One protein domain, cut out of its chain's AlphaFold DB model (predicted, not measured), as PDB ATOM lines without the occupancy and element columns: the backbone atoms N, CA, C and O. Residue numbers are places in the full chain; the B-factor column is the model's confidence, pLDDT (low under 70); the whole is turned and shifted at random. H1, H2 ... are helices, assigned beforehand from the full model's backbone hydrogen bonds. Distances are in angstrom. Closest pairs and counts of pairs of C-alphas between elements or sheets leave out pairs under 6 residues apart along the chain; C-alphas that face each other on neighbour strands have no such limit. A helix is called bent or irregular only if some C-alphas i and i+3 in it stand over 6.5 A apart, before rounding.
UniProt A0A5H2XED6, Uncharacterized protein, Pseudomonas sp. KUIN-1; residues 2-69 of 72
ATOM      1  N   SER A   2      15.899 -27.258  10.295       57.06
ATOM      2  CA  SER A   2      15.051 -28.448  10.062       57.06
ATOM      3  C   SER A   2      13.692 -28.399  10.778       57.06
ATOM      4  O   SER A   2      12.687 -28.789  10.194       57.06
ATOM      5  N   GLU A   3      13.635 -27.878  12.009       55.69
ATOM      6  CA  GLU A   3      12.380 -27.781  12.779       55.69
ATOM      7  C   GLU A   3      11.356 -26.833  12.138       55.69
ATOM      8  O   GLU A   3      10.156 -27.099  12.182       55.69
ATOM      9  N   ASP A   4      11.823 -25.756  11.501       62.22
ATOM     10  CA  ASP A   4      10.952 -24.786  10.831       62.22
ATOM     11  C   ASP A   4      10.317 -25.376   9.568       62.22
ATOM     12  O   ASP A   4       9.140 -25.150   9.304       62.22
ATOM     13  N   LEU A   5      11.066 -26.191   8.816       62.75
ATOM     14  CA  LEU A   5      10.553 -26.861   7.620       62.75
ATOM     15  C   LEU A   5       9.525 -27.945   7.965       62.75
ATOM     16  O   LEU A   5       8.494 -28.020   7.303       62.75
ATOM     17  N   SER A   6       9.756 -28.727   9.025       64.56
ATOM     18  CA  SER A   6       8.790 -29.734   9.494       64.56
ATOM     19  C   SER A   6       7.439 -29.100   9.853       64.56
ATOM     20  O   SER A   6       6.394 -29.519   9.354       64.56
ATOM     21  N   LYS A   7       7.456 -27.989  10.604       69.06
ATOM     22  CA  LYS A   7       6.235 -27.237  10.945       69.06
ATOM     23  C   LYS A   7       5.507 -26.701   9.709       69.06
ATOM     24  O   LYS A   7       4.277 -26.727   9.672       69.06
ATOM     25  N   ILE A   8       6.243 -26.243   8.695       72.00
ATOM     26  CA  ILE A   8       5.667 -25.766   7.428       72.00
ATOM     27  C   ILE A   8       4.985 -26.913   6.667       72.00
ATOM     28  O   ILE A   8       3.877 -26.726   6.160       72.00
ATOM     29  N   TYR A   9       5.593 -28.102   6.616       70.31
ATOM     30  CA  TYR A   9       4.994 -29.265   5.952       70.31
ATOM     31  C   TYR A   9       3.726 -29.744   6.651       70.31
ATOM     32  O   TYR A   9       2.715 -29.987   5.990       70.31
ATOM     33  N   GLU A  10       3.732 -29.806   7.981       72.94
ATOM     34  CA  GLU A  10       2.538 -30.163   8.742       72.94
ATOM     35  C   GLU A  10       1.394 -29.158   8.528       72.94
ATOM     36  O   GLU A  10       0.239 -29.554   8.363       72.94
ATOM     37  N   GLN A  11       1.697 -27.856   8.498       75.12
ATOM     38  CA  GLN A  11       0.704 -26.811   8.230       75.12
ATOM     39  C   GLN A  11       0.129 -26.912   6.813       75.12
ATOM     40  O   GLN A  11      -1.089 -26.822   6.637       75.12
ATOM     41  N   ALA A  12       0.984 -27.126   5.810       73.56
ATOM     42  CA  ALA A  12       0.557 -27.306   4.426       73.56
ATOM     43  C   ALA A  12      -0.367 -28.523   4.284       73.56
ATOM     44  O   ALA A  12      -1.404 -28.449   3.623       73.56
ATOM     45  N   LEU A  13      -0.033 -29.620   4.962       78.62
ATOM     46  CA  LEU A  13      -0.826 -30.839   4.938       78.62
ATOM     47  C   LEU A  13      -2.193 -30.652   5.605       78.62
ATOM     48  O   LEU A  13      -3.211 -30.981   4.996       78.62
ATOM     49  N   VAL A  14      -2.245 -30.042   6.795       82.50
ATOM     50  CA  VAL A  14      -3.513 -29.692   7.467       82.50
ATOM     51  C   VAL A  14      -4.398 -28.834   6.561       82.50
ATOM     52  O   VAL A  14      -5.597 -29.094   6.452       82.50
ATOM     53  N   ALA A  15      -3.823 -27.843   5.876       80.19
ATOM     54  CA  ALA A  15      -4.562 -26.979   4.961       80.19
ATOM     55  C   ALA A  15      -5.150 -27.755   3.769       80.19
ATOM     56  O   ALA A  15      -6.324 -27.576   3.439       80.19
ATOM     57  N   VAL A  16      -4.373 -28.652   3.149       82.44
ATOM     58  CA  VAL A  16      -4.848 -29.509   2.045       82.44
ATOM     59  C   VAL A  16      -5.998 -30.406   2.502       82.44
ATOM     60  O   VAL A  16      -7.026 -30.487   1.826       82.44
ATOM     61  N   MET A  17      -5.863 -31.024   3.676       82.31
ATOM     62  CA  MET A  17      -6.894 -31.892   4.246       82.31
ATOM     63  C   MET A  17      -8.183 -31.126   4.570       82.31
ATOM     64  O   MET A  17      -9.273 -31.607   4.264       82.31
ATOM     65  N   ALA A  18      -8.071 -29.913   5.119       83.44
ATOM     66  CA  ALA A  18      -9.218 -29.050   5.389       83.44
ATOM     67  C   ALA A  18      -9.977 -28.687   4.103       83.44
ATOM     68  O   ALA A  18     -11.207 -28.742   4.064       83.44
ATOM     69  N   VAL A  19      -9.252 -28.347   3.031       85.50
ATOM     70  CA  VAL A  19      -9.854 -28.022   1.728       85.50
ATOM     71  C   VAL A  19     -10.545 -29.240   1.117       85.50
ATOM     72  O   VAL A  19     -11.636 -29.101   0.566       85.50
ATOM     73  N   ALA A  20      -9.942 -30.425   1.212       85.12
ATOM     74  CA  ALA A  20     -10.545 -31.656   0.712       85.12
ATOM     75  C   ALA A  20     -11.849 -31.992   1.450       85.12
ATOM     76  O   ALA A  20     -12.876 -32.207   0.803       85.12
ATOM     77  N   GLN A  21     -11.841 -31.901   2.783       83.56
ATOM     78  CA  GLN A  21     -13.037 -32.096   3.600       83.56
ATOM     79  C   GLN A  21     -14.134 -31.078   3.257       83.56
ATOM     80  O   GLN A  21     -15.294 -31.452   3.100       83.56
ATOM     81  N   ALA A  22     -13.780 -29.801   3.076       86.19
ATOM     82  CA  ALA A  22     -14.726 -28.758   2.671       86.19
ATOM     83  C   ALA A  22     -15.341 -29.006   1.280       86.19
ATOM     84  O   ALA A  22     -16.438 -28.528   0.995       86.19
ATOM     85  N   LYS A  23     -14.654 -29.764   0.418       90.00
ATOM     86  CA  LYS A  23     -15.145 -30.202  -0.897       90.00
ATOM     87  C   LYS A  23     -15.900 -31.534  -0.860       90.00
ATOM     88  O   LYS A  23     -16.303 -32.016  -1.914       90.00
ATOM     89  N   GLY A  24     -16.107 -32.111   0.324       89.12
ATOM     90  CA  GLY A  24     -16.812 -33.380   0.503       89.12
ATOM     91  C   GLY A  24     -15.966 -34.618   0.215       89.12
ATOM     92  O   GLY A  24     -16.523 -35.707   0.176       89.12
ATOM     93  N   VAL A  25     -14.650 -34.468   0.032       88.88
ATOM     94  CA  VAL A  25     -13.728 -35.601  -0.087       88.88
ATOM     95  C   VAL A  25     -13.337 -36.038   1.318       88.88
ATOM     96  O   VAL A  25     -12.832 -35.247   2.122       88.88
ATOM     97  N   THR A  26     -13.594 -37.300   1.625       83.81
ATOM     98  CA  THR A  26     -13.230 -37.894   2.903       83.81
ATOM     99  C   THR A  26     -11.734 -38.170   2.964       83.81
ATOM    100  O   THR A  26     -11.020 -38.253   1.965       83.81
ATOM    101  N   PHE A  27     -11.237 -38.324   4.184       77.75
ATOM    102  CA  PHE A  27      -9.860 -38.738   4.377       77.75
ATOM    103  C   PHE A  27      -9.563 -40.122   3.786       77.75
ATOM    104  O   PHE A  27      -8.481 -40.333   3.253       77.75
ATOM    105  N   GLU A  28     -10.507 -41.050   3.925       81.06
ATOM    106  CA  GLU A  28     -10.375 -42.420   3.436       81.06
ATOM    107  C   GLU A  28     -10.170 -42.415   1.919       81.06
ATOM    108  O   GLU A  28      -9.161 -42.920   1.443       81.06
ATOM    109  N   GLU A  29     -11.001 -41.667   1.185       84.12
ATOM    110  CA  GLU A  29     -10.856 -41.481  -0.266       84.12
ATOM    111  C   GLU A  29      -9.504 -40.861  -0.663       84.12
ATOM    112  O   GLU A  29      -8.908 -41.254  -1.667       84.12
ATOM    113  N   LEU A  30      -8.983 -39.903   0.118       81.94
ATOM    114  CA  LEU A  30      -7.648 -39.340  -0.118       81.94
ATOM    115  C   LEU A  30      -6.528 -40.352   0.140       81.94
ATOM    116  O   LEU A  30      -5.568 -40.410  -0.628       81.94
ATOM    117  N   SER A  31      -6.623 -41.103   1.236       78.31
ATOM    118  CA  SER A  31      -5.627 -42.094   1.649       78.31
ATOM    119  C   SER A  31      -5.559 -43.253   0.657       78.31
ATOM    120  O   SER A  31      -4.466 -43.679   0.272       78.31
ATOM    121  N   ASP A  32      -6.716 -43.723   0.202       82.12
ATOM    122  CA  ASP A  32      -6.830 -44.795  -0.780       82.12
ATOM    123  C   ASP A  32      -6.283 -44.338  -2.132       82.12
ATOM    124  O   ASP A  32      -5.394 -44.987  -2.684       82.12
ATOM    125  N   GLY A  33      -6.691 -43.157  -2.611       83.44
ATOM    126  CA  GLY A  33      -6.164 -42.587  -3.854       83.44
ATOM    127  C   GLY A  33      -4.648 -42.353  -3.817       83.44
ATOM    128  O   GLY A  33      -3.948 -42.621  -4.794       83.44
ATOM    129  N   ALA A  34      -4.101 -41.904  -2.682       77.88
ATOM    130  CA  ALA A  34      -2.654 -41.771  -2.507       77.88
ATOM    131  C   ALA A  34      -1.942 -43.135  -2.535       77.88
ATOM    132  O   ALA A  34      -0.899 -43.273  -3.178       77.88
ATOM    133  N   SER A  35      -2.519 -44.150  -1.888       74.19
ATOM    134  CA  SER A  35      -1.984 -45.518  -1.866       74.19
ATOM    135  C   SER A  35      -1.994 -46.157  -3.255       74.19
ATOM    136  O   SER A  35      -1.000 -46.760  -3.663       74.19
ATOM    137  N   GLU A  36      -3.069 -45.967  -4.023       80.19
ATOM    138  CA  GLU A  36      -3.166 -46.408  -5.417       80.19
ATOM    139  C   GLU A  36      -2.103 -45.744  -6.296       80.19
ATOM    140  O   GLU A  36      -1.415 -46.422  -7.063       80.19
ATOM    141  N   LEU A  37      -1.905 -44.431  -6.152       79.56
ATOM    142  CA  LEU A  37      -0.864 -43.702  -6.880       79.56
ATOM    143  C   LEU A  37       0.543 -44.170  -6.500       79.56
ATOM    144  O   LEU A  37       1.413 -44.227  -7.364       79.56
ATOM    145  N   LEU A  38       0.790 -44.535  -5.243       70.88
ATOM    146  CA  LEU A  38       2.060 -45.129  -4.812       70.88
ATOM    147  C   LEU A  38       2.221 -46.585  -5.282       70.88
ATOM    148  O   LEU A  38       3.346 -47.082  -5.372       70.88
ATOM    149  N   ALA A  39       1.135 -47.283  -5.616       71.12
ATOM    150  CA  ALA A  39       1.144 -48.654  -6.125       71.12
ATOM    151  C   ALA A  39       1.363 -48.752  -7.652       71.12
ATOM    152  O   ALA A  39       1.719 -49.823  -8.150       71.12
ATOM    153  N   GLN A  40       1.214 -47.655  -8.396       76.62
ATOM    154  CA  GLN A  40       1.409 -47.615  -9.851       76.62
ATOM    155  C   GLN A  40       2.891 -47.502 -10.238       76.62
ATOM    156  O   GLN A  40       3.568 -46.572  -9.812       76.62
ATOM    157  N   GLU A  41       3.383 -48.414 -11.087       65.44
ATOM    158  CA  GLU A  41       4.793 -48.483 -11.530       65.44
ATOM    159  C   GLU A  41       5.323 -47.215 -12.195       65.44
ATOM    160  O   GLU A  41       6.445 -46.815 -11.894       65.44
ATOM    161  N   ASP A  42       4.490 -46.518 -12.964       70.19
ATOM    162  CA  ASP A  42       4.873 -45.289 -13.672       70.19
ATOM    163  C   ASP A  42       4.489 -43.998 -12.928       70.19
ATOM    164  O   ASP A  42       4.572 -42.890 -13.473       70.19
ATOM    165  N   SER A  43       4.034 -44.102 -11.678       69.31
ATOM    166  CA  SER A  43       3.618 -42.928 -10.920       69.31
ATOM    167  C   SER A  43       4.810 -42.070 -10.519       69.31
ATOM    168  O   SER A  43       5.748 -42.522  -9.862       69.31
ATOM    169  N   LYS A  44       4.722 -40.770 -10.819       63.59
ATOM    170  CA  LYS A  44       5.721 -39.773 -10.404       63.59
ATOM    171  C   LYS A  44       5.865 -39.650  -8.883       63.59
ATOM    172  O   LYS A  44       6.841 -39.072  -8.419       63.59
ATOM    173  N   VAL A  45       4.917 -40.189  -8.118       63.56
ATOM    174  CA  VAL A  45       4.947 -40.194  -6.649       63.56
ATOM    175  C   VAL A  45       5.899 -41.278  -6.112       63.56
ATOM    176  O   VAL A  45       6.444 -41.128  -5.024       63.56
ATOM    177  N   ARG A  46       6.204 -42.329  -6.897       57.00
ATOM    178  CA  ARG A  46       7.147 -43.402  -6.516       57.00
ATOM    179  C   ARG A  46       8.611 -42.980  -6.428       57.00
ATOM    180  O   ARG A  46       9.424 -43.744  -5.921       57.00
ATOM    181  N   PHE A  47       8.967 -41.800  -6.930       59.38
ATOM    182  CA  PHE A  47      10.345 -41.305  -6.877       59.38
ATOM    183  C   PHE A  47      10.733 -40.720  -5.509       59.38
ATOM    184  O   PHE A  47      11.856 -40.245  -5.357       59.38
ATOM    185  N   MET A  48       9.830 -40.746  -4.523       62.94
ATOM    186  CA  MET A  48      10.151 -40.433  -3.130       62.94
ATOM    187  C   MET A  48      10.858 -41.623  -2.469       62.94
ATOM    188  O   MET A  48      10.479 -42.775  -2.691       62.94
ATOM    189  N   ASP A  49      11.895 -41.362  -1.666       64.25
ATOM    190  CA  ASP A  49      12.579 -42.415  -0.907       64.25
ATOM    191  C   ASP A  49      11.571 -43.050   0.065       64.25
ATOM    192  O   ASP A  49      10.705 -42.372   0.616       64.25
ATOM    193  N   ARG A  50      11.672 -44.362   0.306       59.97
ATOM    194  CA  ARG A  50      10.794 -45.074   1.248       59.97
ATOM    195  C   ARG A  50      10.784 -44.424   2.638       59.97
ATOM    196  O   ARG A  50       9.754 -44.456   3.302       59.97
ATOM    197  N   ARG A  51      11.899 -43.817   3.058       59.97
ATOM    198  CA  ARG A  51      11.993 -43.052   4.315       59.97
ATOM    199  C   ARG A  51      11.054 -41.844   4.338       59.97
ATOM    200  O   ARG A  51      10.438 -41.587   5.363       59.97
ATOM    201  N   ASP A  52      10.887 -41.176   3.201       60.84
ATOM    202  CA  ASP A  52      10.005 -40.016   3.071       60.84
ATOM    203  C   ASP A  52       8.521 -40.438   3.075       60.84
ATOM    204  O   ASP A  52       7.652 -39.676   3.489       60.84
ATOM    205  N   VAL A  53       8.209 -41.670   2.650       60.91
ATOM    206  CA  VAL A  53       6.834 -42.209   2.629       60.91
ATOM    207  C   VAL A  53       6.290 -42.458   4.041       60.91
ATOM    208  O   VAL A  53       5.145 -42.101   4.329       60.91
ATOM    209  N   ASP A  54       7.095 -43.031   4.939       63.59
ATOM    210  CA  ASP A  54       6.675 -43.280   6.328       63.59
ATOM    211  C   ASP A  54       6.470 -41.957   7.097       63.59
ATOM    212  O   ASP A  54       5.539 -41.826   7.900       63.59
ATOM    213  N   GLU A  55       7.282 -40.938   6.799       65.19
ATOM    214  CA  GLU A  55       7.119 -39.580   7.336       65.19
ATOM    215  C   GLU A  55       5.813 -38.921   6.860       65.19
ATOM    216  O   GLU A  55       5.130 -38.257   7.647       65.19
ATOM    217  N   VAL A  56       5.403 -39.165   5.610       67.31
ATOM    218  CA  VAL A  56       4.121 -38.689   5.069       67.31
ATOM    219  C   VAL A  56       2.936 -39.314   5.810       67.31
ATOM    220  O   VAL A  56       2.014 -38.593   6.196       67.31
ATOM    221  N   ALA A  57       2.953 -40.625   6.072       65.19
ATOM    222  CA  ALA A  57       1.874 -41.301   6.802       65.19
ATOM    223  C   ALA A  57       1.698 -40.747   8.232       65.19
ATOM    224  O   ALA A  57       0.572 -40.530   8.705       65.19
ATOM    225  N   LEU A  58       2.810 -40.457   8.912       71.69
ATOM    226  CA  LEU A  58       2.800 -39.828  10.231       71.69
ATOM    227  C   LEU A  58       2.249 -38.395  10.177       71.69
ATOM    228  O   LEU A  58       1.367 -38.045  10.968       71.69
ATOM    229  N   ALA A  59       2.721 -37.582   9.230       69.88
ATOM    230  CA  ALA A  59       2.260 -36.206   9.052       69.88
ATOM    231  C   ALA A  59       0.749 -36.149   8.775       69.88
ATOM    232  O   ALA A  59       0.040 -35.305   9.328       69.88
ATOM    233  N   ILE A  60       0.241 -37.088   7.972       72.75
ATOM    234  CA  ILE A  60      -1.184 -37.226   7.665       72.75
ATOM    235  C   ILE A  60      -1.992 -37.476   8.943       72.75
ATOM    236  O   ILE A  60      -2.965 -36.769   9.213       72.75
ATOM    237  N   THR A  61      -1.561 -38.440   9.757       76.19
ATOM    238  CA  THR A  61      -2.233 -38.796  11.017       76.19
ATOM    239  C   THR A  61      -2.301 -37.599  11.970       76.19
ATOM    240  O   THR A  61      -3.349 -37.310  12.555       76.19
ATOM    241  N   LEU A  62      -1.201 -36.851  12.092       74.00
ATOM    242  CA  LEU A  62      -1.143 -35.631  12.900       74.00
ATOM    243  C   LEU A  62      -2.065 -34.535  12.352       74.00
ATOM    244  O   LEU A  62      -2.782 -33.890  13.121       74.00
ATOM    245  N   GLY A  63      -2.107 -34.358  11.030       74.12
ATOM    246  CA  GLY A  63      -2.987 -33.390  10.384       74.12
ATOM    247  C   GLY A  63      -4.469 -33.670  10.648       74.12
ATOM    248  O   GLY A  63      -5.229 -32.763  10.999       74.12
ATOM    249  N   GLN A  64      -4.872 -34.942  10.594       74.94
ATOM    250  CA  GLN A  64      -6.222 -35.362  10.979       74.94
ATOM    251  C   GLN A  64      -6.536 -35.083  12.444       74.94
ATOM    252  O   GLN A  64      -7.629 -34.611  12.763       74.94
ATOM    253  N   ALA A  65      -5.606 -35.418  13.339       77.00
ATOM    254  CA  ALA A  65      -5.791 -35.217  14.766       77.00
ATOM    255  C   ALA A  65      -5.992 -33.725  15.082       77.00
ATOM    256  O   ALA A  65      -6.891 -33.394  15.855       77.00
ATOM    257  N   ARG A  66      -5.253 -32.822  14.418       76.69
ATOM    258  CA  ARG A  66      -5.447 -31.364  14.526       76.69
ATOM    259  C   ARG A  66      -6.826 -30.912  14.045       76.69
ATOM    260  O   ARG A  66      -7.500 -30.179  14.760       76.69
ATOM    261  N   LEU A  67      -7.290 -31.385  12.884       75.88
ATOM    262  CA  LEU A  67      -8.628 -31.042  12.366       75.88
ATOM    263  C   LEU A  67      -9.761 -31.519  13.281       75.88
ATOM    264  O   LEU A  67     -10.786 -30.853  13.406       75.88
ATOM    265  N   LYS A  68      -9.564 -32.657  13.949       79.94
ATOM    266  CA  LYS A  68     -10.495 -33.187  14.953       79.94
ATOM    267  C   LYS A  68     -10.349 -32.519  16.329       79.94
ATOM    268  O   LYS A  68     -11.079 -32.886  17.244       79.94
ATOM    269  N   GLY A  69      -9.417 -31.576  16.496       81.25
ATOM    270  CA  GLY A  69      -9.146 -30.898  17.767       81.25
ATOM    271  C   GLY A  69      -8.517 -31.791  18.844       81.25
ATOM    272  O   GLY A  69      -8.653 -31.501  20.028       81.25
TER     273      GLY A  69
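This is residues 2 to 69 of the 72 residues of an uncharacterized protein of Pseudomonas sp. KUIN-1 (UniProt A0A5H2XED6). A long helix, H1, is crossed by the later half of a second long helix, H4, while H2 goes out from the far end of H1 and H4 comes back beside it, running nearly opposite to H2, to make a flat, open frame with few contacts. The small helix H3 lies at the turn between H2 and H4, away from H1, where residues 39 to 44 stick out. The printed part has 68 residues with four named helices, H1, H2, H3 and H4 in chain order, and no named strand; the class is all helix. It is only just compact, close to loose, with a radius of gyration of the C-alphas of 12.7 A, and its C-alphas span 36 by 33 by 14 A.

Find C-alpha 2 at (15.051, -28.448, 10.062); from there H1, residues 2 to 22, runs 30.7 A to C-alpha 22 at (-14.726, -28.758, 2.671). H4 is residues 50 to 67, 26.4 A long, and ends at C-alpha 67 at (-8.628, -31.042, 12.366). Look next at residues 27 to 39 for H2, 18.2 A long. H3 is residues 44 to 47, 6.0 A long; it is neither bent nor irregular, but only just, with C-alphas 44 and 47 at that distance of 6.0 A.

Start at H1, whose residues 10 to 18 touch residues 59 to 67 of H4; the closest C-alphas are those of Val 14 and Gly 63, 4.7 A apart. The two helices run the same way at a steep tilt of 59 degrees. At the other end of the tight link that follows H1, you meet H2, close but not clearly touching H1: the closest C-alphas, those of Gln 21 and Phe 27, are 7.4 A apart. H1 and H2 run opposite ways at a steep tilt of 64 degrees. H2 and H4 are near each other, with 5 pairs of C-alphas within 10 A. H2, with residues 37 to 39, and H3 touch only at the corner by their link, where the C-alphas of Leu 38 and Arg 46 are the closest at 5.6 A. H3 is apart from H1 and from H4. In H1 and H2 every O i to N i+4 pair is within hydrogen-bond range, in H4 13 of 14 are, and H3 is too short for such a pair, its one O i to N i+3 pair not being within range.

The two C-alphas farthest apart are those of Asp 42 and Gly 69, 37.3 A. The printed part has no cut, and its three links are tight. Read the B-factor column for the model's confidence: the mean pLDDT of the printed part is 73.5, and residues 2 to 7, 41, 43 to 57 and 59 are under 70.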